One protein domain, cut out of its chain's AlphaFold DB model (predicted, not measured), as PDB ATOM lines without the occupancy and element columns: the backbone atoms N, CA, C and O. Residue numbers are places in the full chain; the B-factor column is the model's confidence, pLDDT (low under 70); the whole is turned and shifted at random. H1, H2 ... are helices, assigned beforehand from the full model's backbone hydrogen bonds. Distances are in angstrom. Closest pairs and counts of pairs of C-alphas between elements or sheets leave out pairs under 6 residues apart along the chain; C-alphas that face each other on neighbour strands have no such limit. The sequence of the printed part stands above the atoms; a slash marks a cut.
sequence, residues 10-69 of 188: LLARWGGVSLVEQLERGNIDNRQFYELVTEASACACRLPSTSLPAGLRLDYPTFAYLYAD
ATOM      1  N   LEU A  10     -24.547 -42.926 -26.414       79.31
ATOM      2  CA  LEU A  10     -25.607 -41.990 -26.824       79.31
ATOM      3  C   LEU A  10     -26.780 -41.962 -25.841       79.31
ATOM      4  O   LEU A  10     -27.307 -40.891 -25.560       79.31
ATOM      5  N   LEU A  11     -27.135 -43.106 -25.255       80.12
ATOM      6  CA  LEU A  11     -28.235 -43.171 -24.300       80.12
ATOM      7  C   LEU A  11     -27.947 -42.314 -23.058       80.12
ATOM      8  O   LEU A  11     -28.824 -41.592 -22.603       80.12
ATOM      9  N   ALA A  12     -26.704 -42.304 -22.566       81.44
ATOM     10  CA  ALA A  12     -26.290 -41.412 -21.479       81.44
ATOM     11  C   ALA A  12     -26.379 -39.928 -21.873       81.44
ATOM     12  O   ALA A  12     -26.838 -39.103 -21.086       81.44
ATOM     13  N   ARG A  13     -25.971 -39.589 -23.106       81.38
ATOM     14  CA  ARG A  13     -26.063 -38.219 -23.645       81.38
ATOM     15  C   ARG A  13     -27.502 -37.719 -23.742       81.38
ATOM     16  O   ARG A  13     -27.729 -36.522 -23.619       81.38
ATOM     17  N   TRP A  14     -28.450 -38.625 -23.936       85.19
ATOM     18  CA  TRP A  14     -29.878 -38.331 -24.025       85.19
ATOM     19  C   TRP A  14     -30.618 -38.501 -22.692       85.19
ATOM     20  O   TRP A  14     -31.831 -38.686 -22.677       85.19
ATOM     21  N   GLY A  15     -29.905 -38.460 -21.564       84.44
ATOM     22  CA  GLY A  15     -30.524 -38.520 -20.236       84.44
ATOM     23  C   GLY A  15     -31.004 -39.914 -19.825       84.44
ATOM     24  O   GLY A  15     -31.818 -40.040 -18.918       84.44
ATOM     25  N   GLY A  16     -30.508 -40.968 -20.476       86.31
ATOM     26  CA  GLY A  16     -30.853 -42.358 -20.180       86.31
ATOM     27  C   GLY A  16     -32.098 -42.877 -20.898       86.31
ATOM     28  O   GLY A  16     -32.444 -44.039 -20.712       86.31
ATOM     29  N   VAL A  17     -32.732 -42.054 -21.737       87.50
ATOM     30  CA  VAL A  17     -33.981 -42.369 -22.443       87.50
ATOM     31  C   VAL A  17     -33.760 -42.270 -23.950       87.50
ATOM     32  O   VAL A  17     -33.074 -41.365 -24.430       87.50
ATOM     33  N   SER A  18     -34.316 -43.206 -24.721       91.94
ATOM     34  CA  SER A  18     -34.162 -43.191 -26.181       91.94
ATOM     35  C   SER A  18     -34.855 -41.976 -26.812       91.94
ATOM     36  O   SER A  18     -35.846 -41.481 -26.283       91.94
ATOM     37  N   LEU A  19     -34.373 -41.510 -27.970       93.94
ATOM     38  CA  LEU A  19     -35.033 -40.415 -28.696       93.94
ATOM     39  C   LEU A  19     -36.465 -40.769 -29.121       93.94
ATOM     40  O   LEU A  19     -37.324 -39.897 -29.124       93.94
ATOM     41  N   VAL A  20     -36.724 -42.040 -29.453       94.50
ATOM     42  CA  VAL A  20     -38.073 -42.517 -29.798       94.50
ATOM     43  C   VAL A  20     -38.994 -42.393 -28.593       94.50
ATOM     44  O   VAL A  20     -40.061 -41.809 -28.706       94.50
ATOM     45  N   GLU A  21     -38.561 -42.851 -27.419       94.25
ATOM     46  CA  GLU A  21     -39.369 -42.713 -26.205       94.25
ATOM     47  C   GLU A  21     -39.578 -41.240 -25.823       94.25
ATOM     48  O   GLU A  21     -40.674 -40.856 -25.429       94.25
ATOM     49  N   GLN A  22     -38.563 -40.384 -25.979       95.06
ATOM     50  CA  GLN A  22     -38.725 -38.946 -25.749       95.06
ATOM     51  C   GLN A  22     -39.750 -38.319 -26.702       95.06
ATOM     52  O   GLN A  22     -40.548 -37.492 -26.259       95.06
ATOM     53  N   LEU A  23     -39.750 -38.718 -27.976       97.00
ATOM     54  CA  LEU A  23     -40.733 -38.276 -28.964       97.00
ATOM     55  C   LEU A  23     -42.138 -38.782 -28.613       97.00
ATOM     56  O   LEU A  23     -43.086 -38.002 -28.578       97.00
ATOM     57  N   GLU A  24     -42.279 -40.072 -28.306       96.00
ATOM     58  CA  GLU A  24     -43.572 -40.689 -27.990       96.00
ATOM     59  C   GLU A  24     -44.148 -40.231 -26.645       96.00
ATOM     60  O   GLU A  24     -45.353 -40.322 -26.441       96.00
ATOM     61  N   ARG A  25     -43.324 -39.691 -25.741       94.62
ATOM     62  CA  ARG A  25     -43.767 -39.003 -24.517       94.62
ATOM     63  C   ARG A  25     -43.952 -37.493 -24.699       94.62
ATOM     64  O   ARG A  25     -44.282 -36.811 -23.736       94.62
ATOM     65  N   GLY A  26     -43.706 -36.944 -25.889       94.62
ATOM     66  CA  GLY A  26     -43.843 -35.506 -26.148       94.62
ATOM     67  C   GLY A  26     -42.834 -34.628 -25.399       94.62
ATOM     68  O   GLY A  26     -43.098 -33.446 -25.167       94.62
ATOM     69  N   ASN A  27     -41.692 -35.195 -24.996       95.25
ATOM     70  CA  ASN A  27     -40.581 -34.455 -24.386       95.25
ATOM     71  C   ASN A  27     -39.770 -33.682 -25.433       95.25
ATOM     72  O   ASN A  27     -39.156 -32.665 -25.111       95.25
ATOM     73  N   ILE A  28     -39.769 -34.175 -26.670       96.50
ATOM     74  CA  ILE A  28     -39.218 -33.510 -27.849       96.50
ATOM     75  C   ILE A  28     -40.257 -33.541 -28.968       96.50
ATOM     76  O   ILE A  28     -41.062 -34.470 -29.045       96.50
ATOM     77  N   ASP A  29     -40.235 -32.537 -29.838       96.44
ATOM     78  CA  ASP A  29     -41.098 -32.490 -31.016       96.44
ATOM     79  C   ASP A  29     -40.489 -33.223 -32.231       96.44
ATOM     80  O   ASP A  29     -39.342 -33.686 -32.222       96.44
ATOM     81  N   ASN A  30     -41.264 -33.314 -33.315       96.69
ATOM     82  CA  ASN A  30     -40.860 -33.990 -34.551       96.69
ATOM     83  C   ASN A  30     -39.588 -33.384 -35.188       96.69
ATOM     84  O   ASN A  30     -38.785 -34.103 -35.790       96.69
ATOM     85  N   ARG A  31     -39.401 -32.060 -35.080       95.81
ATOM     86  CA  ARG A  31     -38.260 -31.331 -35.656       95.81
ATOM     87  C   ARG A  31     -36.998 -31.613 -34.846       95.81
ATOM     88  O   ARG A  31     -35.976 -31.965 -35.432       95.81
ATOM     89  N   GLN A  32     -37.095 -31.526 -33.523       96.00
ATOM     90  CA  GLN A  32     -36.020 -31.850 -32.590       96.00
ATOM     91  C   GLN A  32     -35.593 -33.312 -32.726       96.00
ATOM     92  O   GLN A  32     -34.399 -33.599 -32.794       96.00
ATOM     93  N   PHE A  33     -36.551 -34.239 -32.834       95.81
ATOM     94  CA  PHE A  33     -36.259 -35.653 -33.067       95.81
ATOM     95  C   PHE A  33     -35.449 -35.862 -34.351       95.81
ATOM     96  O   PHE A  33     -34.401 -36.507 -34.311       95.81
ATOM     97  N   TYR A  34     -35.876 -35.264 -35.468       94.25
ATOM     98  CA  TYR A  34     -35.109 -35.302 -36.714       94.25
ATOM     99  C   TYR A  34     -33.687 -34.756 -36.529       94.25
ATOM    100  O   TYR A  34     -32.728 -35.413 -36.927       94.25
ATOM    101  N   GLU A  35     -33.530 -33.580 -35.914       92.44
ATOM    102  CA  GLU A  35     -32.224 -32.925 -35.758       92.44
ATOM    103  C   GLU A  35     -31.261 -33.786 -34.937       92.44
ATOM    104  O   GLU A  35     -30.117 -33.998 -35.347       92.44
ATOM    105  N   LEU A  36     -31.750 -34.362 -33.838       91.62
ATOM    106  CA  LEU A  36     -30.978 -35.244 -32.966       91.62
ATOM    107  C   LEU A  36     -30.610 -36.564 -33.656       91.62
ATOM    108  O   LEU A  36     -29.480 -37.038 -33.513       91.62
ATOM    109  N   VAL A  37     -31.522 -37.156 -34.437       89.69
ATOM    110  CA  VAL A  37     -31.233 -38.371 -35.217       89.69
ATOM    111  C   VAL A  37     -30.194 -38.089 -36.306       89.69
ATOM    112  O   VAL A  37     -29.246 -38.867 -36.472       89.69
ATOM    113  N   THR A  38     -30.315 -36.972 -37.028       87.00
ATOM    114  CA  THR A  38     -29.339 -36.547 -38.040       87.00
ATOM    115  C   THR A  38     -27.964 -36.286 -37.420       87.00
ATOM    116  O   THR A  38     -26.957 -36.778 -37.939       87.00
ATOM    117  N   GLU A  39     -27.897 -35.579 -36.287       84.44
ATOM    118  CA  GLU A  39     -26.644 -35.314 -35.569       84.44
ATOM    119  C   GLU A  39     -25.972 -36.616 -35.106       84.44
ATOM    120  O   GLU A  39     -24.771 -36.828 -35.326       84.44
ATOM    121  N   ALA A  40     -26.742 -37.522 -34.501       81.44
ATOM    122  CA  ALA A  40     -26.236 -38.802 -34.019       81.44
ATOM    123  C   ALA A  40     -25.716 -39.683 -35.161       81.44
ATOM    124  O   ALA A  40     -24.642 -40.281 -35.047       81.44
ATOM    125  N   SER A  41     -26.420 -39.691 -36.295       77.00
ATOM    126  CA  SER A  41     -26.005 -40.403 -37.508       77.00
ATOM    127  C   SER A  41     -24.703 -39.838 -38.082       77.00
ATOM    128  O   SER A  41     -23.832 -40.593 -38.510       77.00
ATOM    129  N   ALA A  42     -24.518 -38.515 -38.045       71.81
ATOM    130  CA  ALA A  42     -23.271 -37.875 -38.462       71.81
ATOM    131  C   ALA A  42     -22.100 -38.186 -37.510       71.81
ATOM    132  O   ALA A  42     -20.950 -38.295 -37.944       71.81
ATOM    133  N   CYS A  43     -22.370 -38.357 -36.212       66.56
ATOM    134  CA  CYS A  43     -21.366 -38.781 -35.236       66.56
ATOM    135  C   CYS A  43     -20.937 -40.242 -35.418       66.56
ATOM    136  O   CYS A  43     -19.757 -40.540 -35.233       66.56
ATOM    137  N   ALA A  44     -21.859 -41.132 -35.804       59.03
ATOM    138  CA  ALA A  44     -21.578 -42.553 -36.018       59.03
ATOM    139  C   ALA A  44     -20.536 -42.792 -37.125       59.03
ATOM    140  O   ALA A  44     -19.696 -43.676 -36.994       59.03
ATOM    141  N   CYS A  45     -20.487 -41.939 -38.151       51.78
ATOM    142  CA  CYS A  45     -19.485 -42.012 -39.223       51.78
ATOM    143  C   CYS A  45     -18.039 -41.745 -38.772       51.78
ATOM    144  O   CYS A  45     -17.118 -41.872 -39.574       51.78
ATOM    145  N   ARG A  46     -17.825 -41.365 -37.505       54.00
ATOM    146  CA  ARG A  46     -16.497 -41.226 -36.889       54.00
ATOM    147  C   ARG A  46     -16.066 -42.468 -36.100       54.00
ATOM    148  O   ARG A  46     -14.971 -42.466 -35.543       54.00
ATOM    149  N   LEU A  47     -16.898 -43.512 -36.030       57.25
ATOM    150  CA  LEU A  47     -16.557 -44.771 -35.369       57.25
ATOM    151  C   LEU A  47     -15.826 -45.713 -36.343       57.25
ATOM    152  O   LEU A  47     -16.304 -45.932 -37.456       57.25
ATOM    153  N   PRO A  48     -14.702 -46.330 -35.934       52.81
ATOM    154  CA  PRO A  48     -13.827 -47.102 -36.826       52.81
ATOM    155  C   PRO A  48     -14.415 -48.432 -37.347       52.81
ATOM    156  O   PRO A  48     -13.719 -49.162 -38.043       52.81
ATOM    157  N   SER A  49     -15.673 -48.768 -37.029       50.53
ATOM    158  CA  SER A  49     -16.282 -50.086 -37.284       50.53
ATOM    159  C   SER A  49     -17.598 -50.051 -38.080       50.53
ATOM    160  O   SER A  49     -18.206 -51.102 -38.276       50.53
ATOM    161  N   THR A  50     -18.078 -48.892 -38.538       49.72
ATOM    162  CA  THR A  50     -19.355 -48.808 -39.272       49.72
ATOM    163  C   THR A  50     -19.132 -48.434 -40.731       49.72
ATOM    164  O   THR A  50     -18.726 -47.316 -41.029       49.72
ATOM    165  N   SER A  51     -19.474 -49.339 -41.648       50.28
ATOM    166  CA  SER A  51     -19.549 -49.120 -43.103       50.28
ATOM    167  C   SER A  51     -20.771 -48.285 -43.527       50.28
ATOM    168  O   SER A  51     -21.280 -48.433 -44.638       50.28
ATOM    169  N   LEU A  52     -21.273 -47.417 -42.644       51.06
ATOM    170  CA  LEU A  52     -22.369 -46.513 -42.972       51.06
ATOM    171  C   LEU A  52     -21.805 -45.352 -43.806       51.06
ATOM    172  O   LEU A  52     -20.859 -44.697 -43.353       51.06
ATOM    173  N   PRO A  53     -22.347 -45.075 -45.008       52.91
ATOM    174  CA  PRO A  53     -21.952 -43.903 -45.780       52.91
ATOM    175  C   PRO A  53     -22.143 -42.627 -44.945       52.91
ATOM    176  O   PRO A  53     -22.986 -42.575 -44.053       52.91
ATOM    177  N   ALA A  54     -21.315 -41.613 -45.202       56.03
ATOM    178  CA  ALA A  54     -21.187 -40.403 -44.390       56.03
ATOM    179  C   ALA A  54     -22.527 -39.683 -44.097       56.03
ATOM    180  O   ALA A  54     -22.969 -38.847 -44.885       56.03
ATOM    181  N   GLY A  55     -23.097 -39.952 -42.921       58.38
ATOM    182  CA  GLY A  55     -24.255 -39.302 -42.314       58.38
ATOM    183  C   GLY A  55     -25.576 -39.623 -43.013       58.38
ATOM    184  O   GLY A  55     -25.648 -39.745 -44.233       58.38
ATOM    185  N   LEU A  56     -26.662 -39.699 -42.244       62.59
ATOM    186  CA  LEU A  56     -28.009 -39.686 -42.810       62.59
ATOM    187  C   LEU A  56     -28.248 -38.304 -43.448       62.59
ATOM    188  O   LEU A  56     -28.406 -37.315 -42.738       62.59
ATOM    189  N   ARG A  57     -28.232 -38.223 -44.785       70.81
ATOM    190  CA  ARG A  57     -28.530 -37.002 -45.562       70.81
ATOM    191  C   ARG A  57     -29.952 -37.044 -46.120       70.81
ATOM    192  O   ARG A  57     -30.144 -36.989 -47.329       70.81
ATOM    193  N   LEU A  58     -30.936 -37.210 -45.245       84.25
ATOM    194  CA  LEU A  58     -32.340 -37.071 -45.622       84.25
ATOM    195  C   LEU A  58     -32.780 -35.650 -45.307       84.25
ATOM    196  O   LEU A  58     -32.399 -35.131 -44.263       84.25
ATOM    197  N   ASP A  59     -33.564 -35.032 -46.187       91.25
ATOM    198  CA  ASP A  59     -34.330 -33.855 -45.792       91.25
ATOM    199  C   ASP A  59     -35.463 -34.257 -44.833       91.25
ATOM    200  O   ASP A  59     -35.773 -35.438 -44.641       91.25
ATOM    201  N   TYR A  60     -36.072 -33.264 -44.189       93.56
ATOM    202  CA  TYR A  60     -37.121 -33.526 -43.211       93.56
ATOM    203  C   TYR A  60     -38.342 -34.250 -43.787       93.56
ATOM    204  O   TYR A  60     -38.767 -35.216 -43.157       93.56
ATOM    205  N   PRO A  61     -38.900 -33.856 -44.952       94.75
ATOM    206  CA  PRO A  61     -40.042 -34.567 -45.519       94.75
ATOM    207  C   PRO A  61     -39.743 -36.043 -45.800       94.75
ATOM    208  O   PRO A  61     -40.554 -36.903 -45.459       94.75
ATOM    209  N   THR A  62     -38.567 -36.356 -46.354       93.31
ATOM    210  CA  THR A  62     -38.176 -37.744 -46.641       93.31
ATOM    211  C   THR A  62     -37.992 -38.544 -45.356       93.31
ATOM    212  O   THR A  62     -38.443 -39.684 -45.267       93.31
ATOM    213  N   PHE A  63     -37.362 -37.949 -44.340       94.12
ATOM    214  CA  PHE A  63     -37.236 -38.582 -43.032       94.12
ATOM    215  C   PHE A  63     -38.602 -38.859 -42.396       94.12
ATOM    216  O   PHE A  63     -38.836 -39.974 -41.938       94.12
ATOM    217  N   ALA A  64     -39.494 -37.866 -42.387       95.31
ATOM    218  CA  ALA A  64     -40.828 -37.978 -41.809       95.31
ATOM    219  C   ALA A  64     -41.623 -39.119 -42.457       95.31
ATOM    220  O   ALA A  64     -42.176 -39.950 -41.741       95.31
ATOM    221  N   TYR A  65     -41.600 -39.199 -43.791       94.19
ATOM    222  CA  TYR A  65     -42.230 -40.285 -44.539       94.19
ATOM    223  C   TYR A  65     -41.668 -41.655 -44.134       94.19
ATOM    224  O   TYR A  65     -42.420 -42.534 -43.731       94.19
ATOM    225  N   LEU A  66     -40.343 -41.834 -44.186       94.25
ATOM    226  CA  LEU A  66     -39.715 -43.130 -43.900       94.25
ATOM    227  C   LEU A  66     -39.884 -43.567 -42.444       94.25
ATOM    228  O   LEU A  66     -40.018 -44.757 -42.176       94.25
ATOM    229  N   TYR A  67     -39.859 -42.620 -41.508       95.31
ATOM    230  CA  TYR A  67     -40.070 -42.911 -40.095       95.31
ATOM    231  C   TYR A  67     -41.517 -43.332 -39.814       95.31
ATOM    232  O   TYR A  67     -41.740 -44.250 -39.032       95.31
ATOM    233  N   ALA A  68     -42.493 -42.700 -40.473       96.38
ATOM    234  CA  ALA A  68     -43.906 -43.016 -40.288       96.38
ATOM    235  C   ALA A  68     -44.394 -44.239 -41.089       96.38
ATOM    236  O   ALA A  68     -45.464 -44.775 -40.797       96.38
ATOM    237  N   ASP A  69     -43.626 -44.721 -42.070       94.44
ATOM    238  CA  ASP A  69     -43.957 -45.869 -42.926       94.44
ATOM    239  C   ASP A  69     -43.798 -47.238 -42.239       94.44
ATOM    240  O   ASP A  69     -43.055 -48.107 -42.691       94.44
TER     241      ASP A  69
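What this domain is: This is residues 10 to 69 of the 188 residues of the protein "Haloacid dehalogenase" of Micractinium conductrix (UniProt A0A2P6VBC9). One long helix, H3, runs through the middle, with the short helix H2 folded back beside its first part as a helical hairpin and H4 set crosswise to it on the side away from H2. The little helix H1 lies on the same side of H3 as H2, and a long loop, residues 45 to 59, leaves the last end of H3 and folds back to bring the chain to H4. The printed part has 60 residues with four named helices, in the order H1, H2, H3, H4, and no named strand; the class is all helix. It is only just compact, close to loose, with a radius of gyration of the C-alphas of 12.2 A, and the C-alphas span 34 by 28 by 16 A along their three main axes.

Where its parts are: The longest helix, H3, holds residues 30 to 44 and measures 21.1 A from C-alpha 30 at (-40.860, -33.990, -34.551) to C-alpha 44 at (-21.578, -42.553, -36.018). Before it comes H2, residues 19 to 24, 8.6 A long. H1, residues 10 to 13, is 5.0 A long and begins with C-alpha 10 at (-25.607, -41.990, -26.824). H4, residues 60 to 68, is 12.0 A long and ends with C-alpha 68 at (-43.906, -43.016, -40.288).

How they stand to each other: H2 and H3 touch and form a helical hairpin, at a shallow tilt of 16 degrees, opposite ways; their closest C-alphas, those of Leu 19 and Phe 33, are 6.6 A apart. H3 and H4 only just touch, with 3 pairs of C-alphas within 8 A, and H3 does so with residues 31 to 34 alone. The closest C-alphas of these two are those of Tyr 34 and Tyr 60, at 7.0 A, and their lines are about perpendicular, at 87 degrees. H1 is close to H3 but not clearly touching, the closest C-alphas being those of Leu 10 and Ala 40, 7.9 A apart. H1 and H2, H1 and H4, and H2 and H4 are apart. In H2, H3 and H4 every O i to N i+4 pair is within hydrogen-bond range, while H1, with 4 residues, is too short for such a pair.

The domain as a whole: The two C-alphas farthest apart, those of Gly 26 and Pro 48, are 33.9 A apart. The printed part has no cut. The links from H1 to H2 and from H2 to H3 are tight, and the link from H3 to H4, with 15 residues, is long. The mean pLDDT of the printed part is 82.1, and the model's confidence is low, under 70, at residues 43 to 56, of which 43 and 44 belong to H3.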